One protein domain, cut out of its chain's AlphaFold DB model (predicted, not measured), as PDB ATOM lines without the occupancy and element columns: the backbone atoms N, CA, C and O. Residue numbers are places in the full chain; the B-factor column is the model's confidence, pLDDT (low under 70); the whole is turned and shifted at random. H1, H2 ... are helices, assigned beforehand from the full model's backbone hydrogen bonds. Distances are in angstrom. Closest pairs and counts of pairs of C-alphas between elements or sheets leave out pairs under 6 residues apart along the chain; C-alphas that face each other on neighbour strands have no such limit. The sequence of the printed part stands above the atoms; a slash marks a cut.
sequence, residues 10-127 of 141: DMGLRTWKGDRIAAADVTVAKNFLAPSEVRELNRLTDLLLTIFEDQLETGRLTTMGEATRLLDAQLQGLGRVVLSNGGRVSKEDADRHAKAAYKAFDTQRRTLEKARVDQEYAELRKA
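AT A GLANCE: This is residues 10 to 127 of the 141 residues of an uncharacterized protein of Brevundimonas sp. SH203 (UniProt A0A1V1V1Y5). The model is a long, open chain of helices: the looped stretch 10 to 28 and short H1 lie between H2 with H3 towards one end and the long H4, whose residues 110 to 127 stick out at the other. The printed part has 118 residues, 78 of them in four named helices, H1, H2, H3 and H4 in order along the chain, with no named strand; the class is all helix. The whole is extended, radius of gyration of the C-alphas 22.4 A, spanning 78 by 29 by 23 A.

IN THESE COORDINATES: H1 is residues 29 to 32, from C-alpha 29 at (213.168, 218.164, 284.374). H2, residues 35 to 57, is 33.0 A long; H3, residues 64 to 77, 19.7 A. H4, residues 91 to 127, runs 52.9 A to C-alpha 127 at (217.761, 239.553, 242.750).

HOW THE PARTS SIT: H1 and H2 are close but not clearly touching; their closest C-alphas, Lys 30 and Val 38, are 7.3 A apart. H2, with residues 48 to 52 alone, only just touches H3, with 3 pairs of C-alphas within 8 A, closest Leu 48 and Leu 71 at 7.2 A, opposite ways at a steep tilt of 52 degrees. H4 is apart from H1, H2 and H3. In H2, H3 and H4 every O i to N i+4 pair is within hydrogen-bond range; H1 is too short for one.

THE WHOLE: C-alphas 59 and 126, the farthest apart, are 78.5 A apart. The printed part has no cut; the link H3 to H4 is long. No printed residue is under 70 in pLDDT.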
ATOM      1  N   ASP A  10     220.136 225.216 272.711       93.50
ATOM      2  CA  ASP A  10     218.787 224.822 273.143       93.50
ATOM      3  C   ASP A  10     218.524 225.035 274.642       93.50
ATOM      4  O   ASP A  10     217.680 224.380 275.254       93.50
ATOM      5  N   MET A  11     219.265 225.959 275.257       93.88
ATOM      6  CA  MET A  11     219.250 226.234 276.687       93.88
ATOM      7  C   MET A  11     219.647 225.030 277.575       93.88
ATOM      8  O   MET A  11     219.305 224.961 278.759       93.88
ATOM      9  N   GLY A  12     220.317 224.033 276.992       93.44
ATOM     10  CA  GLY A  12     220.628 222.761 277.641       93.44
ATOM     11  C   GLY A  12     219.502 221.719 277.594       93.44
ATOM     12  O   GLY A  12     219.677 220.623 278.141       93.44
ATOM     13  N   LEU A  13     218.366 222.002 276.942       94.75
ATOM     14  CA  LEU A  13     217.349 220.979 276.691       94.75
ATOM     15  C   LEU A  13     217.863 219.941 275.686       94.75
ATOM     16  O   LEU A  13     218.637 220.222 274.777       94.75
ATOM     17  N   ARG A  14     217.394 218.708 275.856       94.00
ATOM     18  CA  ARG A  14     217.679 217.559 274.987       94.00
ATOM     19  C   ARG A  14     216.435 217.058 274.267       94.00
ATOM     20  O   ARG A  14     216.555 216.455 273.206       94.00
ATOM     21  N   THR A  15     215.256 217.287 274.841       93.31
ATOM     22  CA  THR A  15     213.968 216.896 274.259       93.31
ATOM     23  C   THR A  15     212.911 217.959 274.539       93.31
ATOM     24  O   THR A  15     212.883 218.519 275.631       93.31
ATOM     25  N   TRP A  16     212.007 218.214 273.600       94.94
ATOM     26  CA  TRP A  16     210.849 219.099 273.774       94.94
ATOM     27  C   TRP A  16     209.726 218.673 272.831       94.94
ATOM     28  O   TRP A  16     209.926 217.848 271.936       94.94
ATOM     29  N   LYS A  17     208.520 219.199 273.053       88.75
ATOM     30  CA  LYS A  17     207.371 218.885 272.206       88.75
ATOM     31  C   LYS A  17     207.301 219.845 271.011       88.75
ATOM     32  O   LYS A  17     207.112 221.040 271.187       88.75
ATOM     33  N   GLY A  18     207.341 219.296 269.796       90.31
ATOM     34  CA  GLY A  18     207.171 220.050 268.547       90.31
ATOM     35  C   GLY A  18     208.469 220.642 267.999       90.31
ATOM     36  O   GLY A  18     209.561 220.277 268.425       90.31
ATOM     37  N   ASP A  19     208.343 221.561 267.042       89.12
ATOM     38  CA  ASP A  19     209.486 222.046 266.250       89.12
ATOM     39  C   ASP A  19     210.348 223.087 266.978       89.12
ATOM     40  O   ASP A  19     211.473 223.370 266.573       89.12
ATOM     41  N   ARG A  20     209.813 223.706 268.036       90.88
ATOM     42  CA  ARG A  20     210.469 224.779 268.792       90.88
ATOM     43  C   ARG A  20     210.253 224.568 270.284       90.88
ATOM     44  O   ARG A  20     209.180 224.137 270.694       90.88
ATOM     45  N   ILE A  21     211.253 224.937 271.079       93.56
ATOM     46  CA  ILE A  21     211.175 224.896 272.543       93.56
ATOM     47  C   ILE A  21     210.085 225.860 273.013       93.56
ATOM     48  O   ILE A  21     210.132 227.050 272.688       93.56
ATOM     49  N   ALA A  22     209.132 225.364 273.800       93.44
ATOM     50  CA  ALA A  22     208.119 226.184 274.446       93.44
ATOM     51  C   ALA A  22     208.444 226.415 275.929       93.44
ATOM     52  O   ALA A  22     209.118 225.624 276.588       93.44
ATOM     53  N   ALA A  23     207.865 227.469 276.509       91.56
ATOM     54  CA  ALA A  23     208.009 227.773 277.936       91.56
ATOM     55  C   ALA A  23     207.499 226.651 278.867       91.56
ATOM     56  O   ALA A  23     207.876 226.598 280.034       91.56
ATOM     57  N   ALA A  24     206.628 225.765 278.376       93.12
ATOM     58  CA  ALA A  24     206.161 224.607 279.133       93.12
ATOM     59  C   ALA A  24     207.197 223.469 279.168       93.12
ATOM     60  O   ALA A  24     207.223 222.699 280.124       93.12
ATOM     61  N   ASP A  25     208.071 223.370 278.160       94.44
ATOM     62  CA  ASP A  25     209.092 222.320 278.095       94.44
ATOM     63  C   ASP A  25     210.206 222.546 279.122       94.44
ATOM     64  O   ASP A  25     210.815 221.588 279.597       94.44
ATOM     65  N   VAL A  26     210.459 223.801 279.501       94.31
ATOM     66  CA  VAL A  26     211.591 224.160 280.367       94.31
ATOM     67  C   VAL A  26     211.347 223.889 281.851       94.31
ATOM     68  O   VAL A  26     212.293 223.856 282.629       94.31
ATOM     69  N   THR A  27     210.098 223.657 282.264       94.12
ATOM     70  CA  THR A  27     209.756 223.252 283.643       94.12
ATOM     71  C   THR A  27     209.747 221.732 283.821       94.12
ATOM     72  O   THR A  27     209.446 221.210 284.892       94.12
ATOM     73  N   VAL A  28     210.028 220.984 282.754       94.12
ATOM     74  CA  VAL A  28     209.970 219.526 282.749       94.12
ATOM     75  C   VAL A  28     211.392 218.987 282.876       94.12
ATOM     76  O   VAL A  28     212.131 218.920 281.902       94.12
ATOM     77  N   ALA A  29     211.786 218.570 284.081       91.88
ATOM     78  CA  ALA A  29     213.168 218.164 284.374       91.88
ATOM     79  C   ALA A  29     213.715 217.068 283.437       91.88
ATOM     80  O   ALA A  29     214.876 217.129 283.036       91.88
ATOM     81  N   LYS A  30     212.872 216.106 283.024       92.69
ATOM     82  CA  LYS A  30     213.261 215.037 282.082       92.69
ATOM     83  C   LYS A  30     213.769 215.566 280.738       92.69
ATOM     84  O   LYS A  30     214.586 214.906 280.111       92.69
ATOM     85  N   ASN A  31     213.344 216.763 280.328       95.31
ATOM     86  CA  ASN A  31     213.769 217.370 279.070       95.31
ATOM     87  C   ASN A  31     215.241 217.799 279.078       95.31
ATOM     88  O   ASN A  31     215.811 218.010 278.014       95.31
ATOM     89  N   PHE A  32     215.871 217.888 280.253       94.50
ATOM     90  CA  PHE A  32     217.296 218.191 280.426       94.50
ATOM     91  C   PHE A  32     218.164 216.942 280.628       94.50
ATOM     92  O   PHE A  32     219.363 217.057 280.897       94.50
ATOM     93  N   LEU A  33     217.571 215.747 280.577       94.44
ATOM     94  CA  LEU A  33     218.299 214.497 280.760       94.44
ATOM     95  C   LEU A  33     218.935 214.047 279.446       94.44
ATOM     96  O   LEU A  33     218.329 214.109 278.377       94.44
ATOM     97  N   ALA A  34     220.166 213.556 279.532       93.19
ATOM     98  CA  ALA A  34     220.822 212.870 278.435       93.19
ATOM     99  C   ALA A  34     220.132 211.519 278.152       93.19
ATOM    100  O   ALA A  34     219.541 210.918 279.054       93.19
ATOM    101  N   PRO A  35     220.259 210.963 276.932       92.12
ATOM    102  CA  PRO A  35     219.643 209.680 276.591       92.12
ATOM    103  C   PRO A  35     220.035 208.520 277.520       92.12
ATOM    104  O   PRO A  35     219.226 207.630 277.765       92.12
ATOM    105  N   SER A  36     221.265 208.512 278.043       93.94
ATOM    106  CA  SER A  36     221.713 207.528 279.035       93.94
ATOM    107  C   SER A  36     220.970 207.663 280.363       93.94
ATOM    108  O   SER A  36     220.547 206.654 280.917       93.94
ATOM    109  N   GLU A  37     220.763 208.891 280.834       93.94
ATOM    110  CA  GLU A  37     220.053 209.187 282.081       93.94
ATOM    111  C   GLU A  37     218.567 208.823 281.972       93.94
ATOM    112  O   GLU A  37     218.007 208.240 282.894       93.94
ATOM    113  N   VAL A  38     217.933 209.095 280.824       94.50
ATOM    114  CA  VAL A  38     216.542 208.679 280.567       94.50
ATOM    115  C   VAL A  38     216.420 207.154 280.555       94.50
ATOM    116  O   VAL A  38     215.503 206.606 281.164       94.50
ATOM    117  N   ARG A  39     217.353 206.448 279.901       94.69
ATOM    118  CA  ARG A  39     217.376 204.976 279.920       94.69
ATOM    119  C   ARG A  39     217.549 204.431 281.331       94.69
ATOM    120  O   ARG A  39     216.883 203.464 281.691       94.69
ATOM    121  N   GLU A  40     218.434 205.035 282.118       93.56
ATOM    122  CA  GLU A  40     218.641 204.635 283.504       93.56
ATOM    123  C   GLU A  40     217.381 204.853 284.352       93.56
ATOM    124  O   GLU A  40     216.974 203.937 285.070       93.56
ATOM    125  N   LEU A  41     216.749 206.025 284.231       93.81
ATOM    126  CA  LEU A  41     215.507 206.368 284.922       93.81
ATOM    127  C   LEU A  41     214.390 205.370 284.604       93.81
ATOM    128  O   LEU A  41     213.743 204.873 285.523       93.81
ATOM    129  N   ASN A  42     214.188 205.050 283.323       95.25
ATOM    130  CA  ASN A  42     213.159 204.102 282.903       95.25
ATOM    131  C   ASN A  42     213.442 202.705 283.462       95.25
ATOM    132  O   ASN A  42     212.596 202.149 284.149       95.25
ATOM    133  N   ARG A  43     214.668 202.189 283.287       94.75
ATOM    134  CA  ARG A  43     215.050 200.866 283.812       94.75
ATOM    135  C   ARG A  43     214.842 200.763 285.323       94.75
ATOM    136  O   ARG A  43     214.426 199.720 285.817       94.75
ATOM    137  N   LEU A  44     215.192 201.814 286.063       94.38
ATOM    138  CA  LEU A  44     214.989 201.861 287.508       94.38
ATOM    139  C   LEU A  44     213.500 201.885 287.867       94.38
ATOM    140  O   LEU A  44     213.094 201.189 288.791       94.38
ATOM    141  N   THR A  45     212.706 202.661 287.132       94.94
ATOM    142  CA  THR A  45     211.256 202.751 287.333       94.94
ATOM    143  C   THR A  45     210.596 201.396 287.106       94.94
ATOM    144  O   THR A  45     209.881 200.931 287.986       94.94
ATOM    145  N   ASP A  46     210.905 200.734 285.991       97.06
ATOM    146  CA  ASP A  46     210.359 199.417 285.656       97.06
ATOM    147  C   ASP A  46     210.708 198.385 286.738       97.06
ATOM    148  O   ASP A  46     209.827 197.712 287.265       97.06
ATOM    149  N   LEU A  47     211.983 198.322 287.143       95.75
ATOM    150  CA  LEU A  47     212.442 197.420 288.201       95.75
ATOM    151  C   LEU A  47     211.687 197.642 289.520       95.75
ATOM    152  O   LEU A  47     211.274 196.680 290.165       95.75
ATOM    153  N   LEU A  48     211.531 198.899 289.940       95.31
ATOM    154  CA  LEU A  48     210.855 199.235 291.193       95.31
ATOM    155  C   LEU A  48     209.362 198.915 291.142       95.31
ATOM    156  O   LEU A  48     208.837 198.402 292.127       95.31
ATOM    157  N   LEU A  49     208.697 199.181 290.014       96.81
ATOM    158  CA  LEU A  49     207.286 198.841 289.833       96.81
ATOM    159  C   LEU A  49     207.073 197.328 289.900       96.81
ATOM    160  O   LEU A  49     206.227 196.890 290.669       96.81
ATOM    161  N   THR A  50     207.907 196.533 289.222       97.69
ATOM    162  CA  THR A  50     207.840 195.065 289.309       97.69
ATOM    163  C   THR A  50     208.035 194.560 290.744       97.69
ATOM    164  O   THR A  50     207.322 193.664 291.186       97.69
ATOM    165  N   ILE A  51     208.970 195.141 291.503       96.19
ATOM    166  CA  ILE A  51     209.174 194.771 292.915       96.19
ATOM    167  C   ILE A  51     207.954 195.151 293.760       96.19
ATOM    168  O   ILE A  51     207.541 194.388 294.627       96.19
ATOM    169  N   PHE A  52     207.382 196.333 293.541       97.06
ATOM    170  CA  PHE A  52     206.206 196.775 294.286       97.06
ATOM    171  C   PHE A  52     204.995 195.893 293.998       97.06
ATOM    172  O   PHE A  52     204.291 195.532 294.935       97.06
ATOM    173  N   GLU A  53     204.784 195.519 292.737       97.00
ATOM    174  CA  GLU A  53     203.729 194.596 292.318       97.00
ATOM    175  C   GLU A  53     203.857 193.244 293.032       97.00
ATOM    176  O   GLU A  53     202.915 192.829 293.701       97.00
ATOM    177  N   ASP A  54     205.038 192.618 293.028       97.81
ATOM    178  CA  ASP A  54     205.281 191.355 293.746       97.81
ATOM    179  C   ASP A  54     205.026 191.473 295.265       97.81
ATOM    180  O   ASP A  54     204.397 190.611 295.891       97.81
ATOM    181  N   GLN A  55     205.465 192.569 295.890       96.81
ATOM    182  CA  GLN A  55     205.237 192.777 297.323       96.81
ATOM    183  C   GLN A  55     203.764 193.062 297.656       96.81
ATOM    184  O   GLN A  55     203.311 192.693 298.742       96.81
ATOM    185  N   LEU A  56     203.012 193.684 296.743       96.75
ATOM    186  CA  LEU A  56     201.561 193.856 296.868       96.75
ATOM    187  C   LEU A  56     200.844 192.510 296.736       96.75
ATOM    188  O   LEU A  56     200.017 192.178 297.584       96.75
ATOM    189  N   GLU A  57     201.188 191.711 295.722       97.12
ATOM    190  CA  GLU A  57     200.580 190.396 295.477       97.12
ATOM    191  C   GLU A  57     200.816 189.418 296.632       97.12
ATOM    192  O   GLU A  57     199.916 188.678 297.028       97.12
ATOM    193  N   THR A  58     202.006 189.454 297.235       96.56
ATOM    194  CA  THR A  58     202.345 188.625 298.403       96.56
ATOM    195  C   THR A  58     201.802 189.174 299.729       96.56
ATOM    196  O   THR A  58     202.028 188.567 300.780       96.56
ATOM    197  N   GLY A  59     201.092 190.309 299.711       94.56
ATOM    198  CA  GLY A  59     200.496 190.942 300.892       94.56
ATOM    199  C   GLY A  59     201.510 191.560 301.861       94.56
ATOM    200  O   GLY A  59     201.173 191.827 303.014       94.56
ATOM    201  N   ARG A  60     202.758 191.764 301.424       94.00
ATOM    202  CA  ARG A  60     203.846 192.334 302.236       94.00
ATOM    203  C   ARG A  60     203.897 193.854 302.181       94.00
ATOM    204  O   ARG A  60     204.346 194.475 303.140       94.00
ATOM    205  N   LEU A  61     203.460 194.443 301.071       96.25
ATOM    206  CA  LEU A  61     203.307 195.883 300.922       96.25
ATOM    207  C   LEU A  61     201.838 196.252 301.127       96.25
ATOM    208  O   LEU A  61     200.986 195.852 300.344       96.25
ATOM    209  N   THR A  62     201.532 197.014 302.177       93.81
ATOM    210  CA  THR A  62     200.146 197.389 302.514       93.81
ATOM    211  C   THR A  62     199.955 198.892 302.676       93.81
ATOM    212  O   THR A  62     198.849 199.405 302.506       93.81
ATOM    213  N   THR A  63     201.032 199.623 302.970       96.88
ATOM    214  CA  THR A  63     200.985 201.070 303.202       96.88
ATOM    215  C   THR A  63     202.001 201.831 302.357       96.88
ATOM    216  O   THR A  63     203.077 201.335 302.020       96.88
ATOM    217  N   MET A  64     201.721 203.108 302.088       94.75
ATOM    218  CA  MET A  64     202.682 203.984 301.402       94.75
ATOM    219  C   MET A  64     203.972 204.202 302.208       94.75
ATOM    220  O   MET A  64     205.032 204.396 301.624       94.75
ATOM    221  N   GLY A  65     203.916 204.131 303.543       95.62
ATOM    222  CA  GLY A  65     205.114 204.223 304.386       95.62
ATOM    223  C   GLY A  65     206.036 203.005 304.256       95.62
ATOM    224  O   GLY A  65     207.254 203.125 304.378       95.62
ATOM    225  N   GLU A  66     205.483 201.821 303.993       95.06
ATOM    226  CA  GLU A  66     206.261 200.637 303.608       95.06
ATOM    227  C   GLU A  66     206.825 200.783 302.195       95.06
ATOM    228  O   GLU A  66     207.998 200.479 301.998       95.06
ATOM    229  N   ALA A  67     206.048 201.334 301.254       95.06
ATOM    230  CA  ALA A  67     206.504 201.568 299.882       95.06
ATOM    231  C   ALA A  67     207.733 202.488 299.854       95.06
ATOM    232  O   ALA A  67     208.721 202.175 299.195       95.06
ATOM    233  N   THR A  68     207.715 203.583 300.622       93.94
ATOM    234  CA  THR A  68     208.864 204.495 300.742       93.94
ATOM    235  C   THR A  68     210.093 203.790 301.315       93.94
ATOM    236  O   THR A  68     211.185 203.910 300.770       93.94
ATOM    237  N   ARG A  69     209.932 203.004 302.389       94.56
ATOM    238  CA  ARG A  69     211.053 202.264 302.997       94.56
ATOM    239  C   ARG A  69     211.627 201.212 302.049       94.56
ATOM    240  O   ARG A  69     212.843 201.045 301.987       94.56
ATOM    241  N   LEU A  70     210.763 200.524 301.305       94.94
ATOM    242  CA  LEU A  70     211.166 199.557 300.295       94.94
ATOM    243  C   LEU A  70     211.917 200.241 299.150       94.94
ATOM    244  O   LEU A  70     212.985 199.764 298.780       94.94
ATOM    245  N   LEU A  71     211.415 201.371 298.638       94.62
ATOM    246  CA  LEU A  71     212.095 202.180 297.622       94.62
ATOM    247  C   LEU A  71     213.522 202.527 298.053       94.62
ATOM    248  O   LEU A  71     214.468 202.240 297.323       94.62
ATOM    249  N   ASP A  72     213.676 203.099 299.247       94.75
ATOM    250  CA  ASP A  72     214.978 203.511 299.767       94.75
ATOM    251  C   ASP A  72     215.931 202.316 299.904       94.75
ATOM    252  O   ASP A  72     217.095 202.401 299.504       94.75
ATOM    253  N   ALA A  73     215.438 201.177 300.398       94.62
ATOM    254  CA  ALA A  73     216.223 199.950 300.515       94.62
ATOM    255  C   ALA A  73     216.667 199.406 299.145       94.62
ATOM    256  O   ALA A  73     217.827 199.025 298.984       94.62
ATOM    257  N   GLN A  74     215.782 199.404 298.141       94.94
ATOM    258  CA  GLN A  74     216.129 198.971 296.784       94.94
ATOM    259  C   GLN A  74     217.153 199.908 296.139       94.94
ATOM    260  O   GLN A  74     218.116 199.448 295.525       94.94
ATOM    261  N   LEU A  75     217.001 201.226 296.309       94.25
ATOM    262  CA  LEU A  75     217.974 202.201 295.816       94.25
ATOM    263  C   LEU A  75     219.358 201.976 296.437       94.25
ATOM    264  O   LEU A  75     220.342 201.904 295.701       94.25
ATOM    265  N   GLN A  76     219.432 201.788 297.758       94.38
ATOM    266  CA  GLN A  76     220.688 201.483 298.453       94.38
ATOM    267  C   GLN A  76     221.300 200.158 297.984       94.38
ATOM    268  O   GLN A  76     222.498 200.106 297.712       94.38
ATOM    269  N   GLY A  77     220.486 199.107 297.826       93.81
ATOM    270  CA  GLY A  77     220.934 197.800 297.333       93.81
ATOM    271  C   GLY A  77     221.500 197.846 295.910       93.81
ATOM    272  O   GLY A  77     222.422 197.104 295.582       93.81
ATOM    273  N   LEU A  78     221.011 198.771 295.080       91.81
ATOM    274  CA  LEU A  78     221.534 199.045 293.737       91.81
ATOM    275  C   LEU A  78     222.762 199.976 293.738       91.81
ATOM    276  O   LEU A  78     223.213 200.383 292.667       91.81
ATOM    277  N   GLY A  79     223.288 200.343 294.911       92.31
ATOM    278  CA  GLY A  79     224.420 201.261 295.058       92.31
ATOM    279  C   GLY A  79     224.083 202.718 294.730       92.31
ATOM    280  O   GLY A  79     224.982 203.504 294.434       92.31
ATOM    281  N   ARG A  80     222.799 203.093 294.747       91.12
ATOM    282  CA  ARG A  80     222.346 204.460 294.464       91.12
ATOM    283  C   ARG A  80     222.189 205.275 295.739       91.12
ATOM    284  O   ARG A  80     221.830 204.766 296.799       91.12
ATOM    285  N   VAL A  81     222.431 206.577 295.613       88.88
ATOM    286  CA  VAL A  81     222.286 207.526 296.719       88.88
ATOM    287  C   VAL A  81     220.809 207.829 296.944       88.88
ATOM    288  O   VAL A  81     220.126 208.322 296.049       88.88
ATOM    289  N   VAL A  82     220.337 207.570 298.160       90.50
ATOM    290  CA  VAL A  82     219.008 207.984 298.616       90.50
ATOM    291  C   VAL A  82     219.074 209.423 299.113       90.50
ATOM    292  O   VAL A  82     219.971 209.796 299.873       90.50
ATOM    293  N   LEU A  83     218.123 210.245 298.675       86.88
ATOM    294  CA  LEU A  83     218.017 211.632 299.113       86.88
ATOM    295  C   LEU A  83     217.444 211.683 300.533       86.88
ATOM    296  O   LEU A  83     216.293 211.333 300.757       86.88
ATOM    297  N   SER A  84     218.239 212.159 301.490       84.06
ATOM    298  CA  SER A  84     217.827 212.308 302.896       84.06
ATOM    299  C   SER A  84     217.066 213.606 303.186       84.06
ATOM    300  O   SER A  84     216.535 213.789 304.280       84.06
ATOM    301  N   ASN A  85     217.024 214.532 302.226       84.62
ATOM    302  CA  ASN A  85     216.276 215.782 302.296       84.62
ATOM    303  C   ASN A  85     215.895 216.264 300.886       84.62
ATOM    304  O   ASN A  85     216.406 215.765 299.884       84.62
ATOM    305  N   GLY A  86     215.018 217.269 300.807       77.56
ATOM    306  CA  GLY A  86     214.571 217.873 299.544       77.56
ATOM    307  C   GLY A  86     215.636 218.690 298.795       77.56
ATOM    308  O   GLY A  86     215.309 219.383 297.835       77.56
ATOM    309  N   GLY A  87     216.901 218.640 299.221       85.19
ATOM    310  CA  GLY A  87     217.982 219.446 298.674       85.19
ATOM    311  C   GLY A  87     217.924 220.914 299.107       85.19
ATOM    312  O   GLY A  87     217.283 221.280 300.090       85.19
ATOM    313  N   ARG A  88     218.651 221.767 298.375       86.69
ATOM    314  CA  ARG A  88     218.777 223.214 298.653       86.69
ATOM    315  C   ARG A  88     217.932 224.101 297.743       86.69
ATOM    316  O   ARG A  88     217.853 225.300 297.978       86.69
ATOM    317  N   VAL A  89     217.378 223.542 296.671       88.56
ATOM    318  CA  VAL A  89     216.677 224.299 295.629       88.56
ATOM    319  C   VAL A  89     215.258 223.773 295.549       88.56
ATOM    320  O   VAL A  89     215.059 222.595 295.256       88.56
ATOM    321  N   SER A  90     214.284 224.640 295.814       91.31
ATOM    322  CA  SER A  90     212.880 224.279 295.673       91.31
ATOM    323  C   SER A  90     212.512 224.110 294.196       91.31
ATOM    324  O   SER A  90     213.160 224.660 293.299       91.31
ATOM    325  N   LYS A  91     211.429 223.375 293.931       91.38
ATOM    326  CA  LYS A  91     210.875 223.268 292.577       91.38
ATOM    327  C   LYS A  91     210.517 224.644 292.007       91.38
ATOM    328  O   LYS A  91     210.807 224.911 290.849       91.38
ATOM    329  N   GLU A  92     209.940 225.522 292.824       93.25
ATOM    330  CA  GLU A  92     209.555 226.869 292.399       93.25
ATOM    331  C   GLU A  92     210.771 227.714 291.993       93.25
ATOM    332  O   GLU A  92     210.738 228.393 290.965       93.25
ATOM    333  N   ASP A  93     211.870 227.628 292.744       93.75
ATOM    334  CA  ASP A  93     213.113 228.323 292.403       93.75
ATOM    335  C   ASP A  93     213.737 227.775 291.117       93.75
ATOM    336  O   ASP A  93     214.212 228.549 290.282       93.75
ATOM    337  N   ALA A  94     213.711 226.452 290.932       92.75
ATOM    338  CA  ALA A  94     214.188 225.809 289.713       92.75
ATOM    339  C   ALA A  94     213.351 226.217 288.489       92.75
ATOM    340  O   ALA A  94     213.913 226.596 287.461       92.75
ATOM    341  N   ASP A  95     212.022 226.213 288.616       94.94
ATOM    342  CA  ASP A  95     211.101 226.622 287.553       94.94
ATOM    343  C   ASP A  95     211.275 228.107 287.212       94.94
ATOM    344  O   ASP A  95     211.277 228.483 286.038       94.94
ATOM    345  N   ARG A  96     211.454 228.968 288.222       95.25
ATOM    346  CA  ARG A  96     211.717 230.400 288.023       95.25
ATOM    347  C   ARG A  96     213.028 230.625 287.276       95.25
ATOM    348  O   ARG A  96     213.051 231.414 286.331       95.25
ATOM    349  N   HIS A  97     214.088 229.915 287.658       94.94
ATOM    350  CA  HIS A  97     215.384 229.960 286.973       94.94
ATOM    351  C   HIS A  97     215.267 229.508 285.511       94.94
ATOM    352  O   HIS A  97     215.672 230.239 284.608       94.94
ATOM    353  N   ALA A  98     214.641 228.356 285.254       95.19
ATOM    354  CA  ALA A  98     214.477 227.825 283.901       95.19
ATOM    355  C   ALA A  98     213.637 228.747 283.000       95.19
ATOM    356  O   ALA A  98     213.975 228.962 281.838       95.19
ATOM    357  N   LYS A  99     212.575 229.360 283.538       95.75
ATOM    358  CA  LYS A  99     211.764 230.352 282.811       95.75
ATOM    359  C   LYS A  99     212.546 231.629 282.497       95.75
ATOM    360  O   LYS A  99     212.368 232.199 281.420       95.75
ATOM    361  N   ALA A 100     213.397 232.089 283.415       95.56
ATOM    362  CA  ALA A 100     214.245 233.256 283.187       95.56
ATOM    363  C   ALA A 100     215.278 232.986 282.082       95.56
ATOM    364  O   ALA A 100     215.401 233.791 281.156       95.56
ATOM    365  N   ALA A 101     215.938 231.825 282.129       95.44
ATOM    366  CA  ALA A 101     216.833 231.375 281.067       95.44
ATOM    367  C   ALA A 101     216.090 231.275 279.721       95.44
ATOM    368  O   ALA A 101     216.567 231.792 278.713       95.44
ATOM    369  N   TYR A 102     214.866 230.735 279.714       96.12
ATOM    370  CA  TYR A 102     214.070 230.604 278.491       96.12
ATOM    371  C   TYR A 102     213.740 231.961 277.877       96.12
ATOM    372  O   TYR A 102     213.816 232.134 276.664       96.12
ATOM    373  N   LYS A 103     213.405 232.954 278.707       96.25
ATOM    374  CA  LYS A 103     213.134 234.315 278.235       96.25
ATOM    375  C   LYS A 103     214.358 234.936 277.558       96.25
ATOM    376  O   LYS A 103     214.205 235.593 276.527       96.25
ATOM    377  N   ALA A 104     215.549 234.743 278.124       95.75
ATOM    378  CA  ALA A 104     216.793 235.206 277.513       95.75
ATOM    379  C   ALA A 104     217.063 234.482 276.181       95.75
ATOM    380  O   ALA A 104     217.272 235.143 275.162       95.75
ATOM    381  N   PHE A 105     216.937 233.152 276.170       95.50
ATOM    382  CA  PHE A 105     217.091 232.318 274.976       95.50
ATOM    383  C   PHE A 105     216.117 232.708 273.850       95.50
ATOM    384  O   PHE A 105     216.541 232.957 272.723       95.50
ATOM    385  N   ASP A 106     214.815 232.839 274.136       95.12
ATOM    386  CA  ASP A 106     213.811 233.189 273.120       95.12
ATOM    387  C   ASP A 106     214.026 234.611 272.580       95.12
ATOM    388  O   ASP A 106     213.833 234.860 271.390       95.12
ATOM    389  N   THR A 107     214.494 235.540 273.420       95.31
ATOM    390  CA  THR A 107     214.849 236.899 272.979       95.31
ATOM    391  C   THR A 107     216.009 236.864 271.984       95.31
ATOM    392  O   THR A 107     215.908 237.448 270.904       95.31
ATOM    393  N   GLN A 108     217.087 236.143 272.303       93.06
ATOM    394  CA  GLN A 108     218.235 235.982 271.409       93.06
ATOM    395  C   GLN A 108     217.828 235.302 270.097       93.06
ATOM    396  O   GLN A 108     218.152 235.797 269.015       93.06
ATOM    397  N   ARG A 109     217.050 234.217 270.183       92.06
ATOM    398  CA  ARG A 109     216.535 233.479 269.024       92.06
ATOM    399  C   ARG A 109     215.735 234.380 268.084       92.06
ATOM    400  O   ARG A 109     215.981 234.368 266.881       92.06
ATOM    401  N   ARG A 110     214.804 235.184 268.613       92.62
ATOM    402  CA  ARG A 110     213.982 236.110 267.811       92.62
ATOM    403  C   ARG A 110     214.814 237.197 267.140       92.62
ATOM    404  O   ARG A 110     214.542 237.536 265.993       92.62
ATOM    405  N   THR A 111     215.819 237.732 267.831       94.06
ATOM    406  CA  THR A 111     216.730 238.734 267.258       94.06
ATOM    407  C   THR A 111     217.504 238.162 266.072       94.06
ATOM    408  O   THR A 111     217.574 238.801 265.024       94.06
ATOM    409  N   LEU A 112     218.024 236.940 266.206       92.12
ATOM    410  CA  LEU A 112     218.724 236.242 265.125       92.12
ATOM    411  C   LEU A 112     217.786 235.897 263.959       92.12
ATOM    412  O   LEU A 112     218.144 236.106 262.803       92.12
ATOM    413  N   GLU A 113     216.576 235.412 264.253       91.56
ATOM    414  CA  GLU A 113     215.556 235.098 263.242       91.56
ATOM    415  C   GLU A 113     215.175 236.349 262.442       91.56
ATOM    416  O   GLU A 113     215.159 236.304 261.213       91.56
ATOM    417  N   LYS A 114     214.958 237.483 263.121       93.44
ATOM    418  CA  LYS A 114     214.685 238.766 262.470       93.44
ATOM    419  C   LYS A 114     215.845 239.208 261.578       93.44
ATOM    420  O   LYS A 114     215.619 239.512 260.415       93.44
ATOM    421  N   ALA A 115     217.077 239.193 262.093       93.94
ATOM    422  CA  ALA A 115     218.254 239.585 261.316       93.94
ATOM    423  C   ALA A 115     218.428 238.722 260.055       93.94
ATOM    424  O   ALA A 115     218.741 239.245 258.988       93.94
ATOM    425  N   ARG A 116     218.173 237.412 260.160       93.69
ATOM    426  CA  ARG A 116     218.215 236.486 259.022       93.69
ATOM    427  C   ARG A 116     217.145 236.811 257.979       93.69
ATOM    428  O   ARG A 116     217.457 236.861 256.796       93.69
ATOM    429  N   VAL A 117     215.904 237.041 258.412       93.25
ATOM    430  CA  VAL A 117     214.791 237.396 257.512       93.25
ATOM    431  C   VAL A 117     215.050 238.734 256.817       93.25
ATOM    432  O   VAL A 117     214.821 238.848 255.617       93.25
ATOM    433  N   ASP A 118     215.573 239.729 257.538       93.06
ATOM    434  CA  ASP A 118     215.912 241.039 256.975       93.06
ATOM    435  C   ASP A 118     217.002 240.916 255.888       93.06
ATOM    436  O   ASP A 118     216.896 241.533 254.826       93.06
ATOM    437  N   GLN A 119     218.023 240.079 256.117       93.38
ATOM    438  CA  GLN A 119     219.066 239.774 255.128       93.38
ATOM    439  C   GLN A 119     218.498 239.063 253.896       93.38
ATOM    440  O   GLN A 119     218.755 239.482 252.770       93.38
ATOM    441  N   GLU A 120     217.691 238.021 254.097       93.00
ATOM    442  CA  GLU A 120     217.065 237.264 253.010       93.00
ATOM    443  C   GLU A 120     216.159 238.159 252.152       93.00
ATOM    444  O   GLU A 120     216.227 238.130 250.923       93.00
ATOM    445  N   TYR A 121     215.374 239.032 252.785       92.50
ATOM    446  CA  TYR A 121     214.531 239.994 252.082       92.50
ATOM    447  C   TYR A 121     215.346 240.999 251.254       92.50
ATOM    448  O   TYR A 121     214.955 241.342 250.134       92.50
ATOM    449  N   ALA A 122     216.486 241.468 251.775       92.88
ATOM    450  CA  ALA A 122     217.380 242.364 251.046       92.88
ATOM    451  C   ALA A 122     217.986 241.691 249.802       92.88
ATOM    452  O   ALA A 122     218.022 242.306 248.735       92.88
ATOM    453  N   GLU A 123     218.403 240.428 249.910       92.56
ATOM    454  CA  GLU A 123     218.939 239.660 248.781       92.56
ATOM    455  C   GLU A 123     217.864 239.354 247.731       92.56
ATOM    456  O   GLU A 123     218.088 239.572 246.540       92.56
ATOM    457  N   LEU A 124     216.654 238.969 248.152       91.44
ATOM    458  CA  LEU A 124     215.521 238.784 247.239       91.44
ATOM    459  C   LEU A 124     215.172 240.075 246.486       91.44
ATOM    460  O   LEU A 124     214.845 240.026 245.301       91.44
ATOM    461  N   ARG A 125     215.266 241.239 247.142       90.88
ATOM    462  CA  ARG A 125     215.051 242.540 246.489       90.88
ATOM    463  C   ARG A 125     216.107 242.860 245.437       90.88
ATOM    464  O   ARG A 125     215.738 243.362 244.378       90.88
ATOM    465  N   LYS A 126     217.385 242.584 245.712       90.38
ATOM    466  CA  LYS A 126     218.464 242.755 244.725       90.38
ATOM    467  C   LYS A 126     218.253 241.825 243.533       90.38
ATOM    468  O   LYS A 126     218.177 242.296 242.408       90.38
ATOM    469  N   ALA A 127     218.019 240.539 243.794       87.62
ATOM    470  CA  ALA A 127     217.761 239.553 242.750       87.62
ATOM    471  C   ALA A 127     216.542 239.921 241.887       87.62
ATOM    472  O   ALA A 127     216.574 239.757 240.673       87.62
TER     473      ALA A 127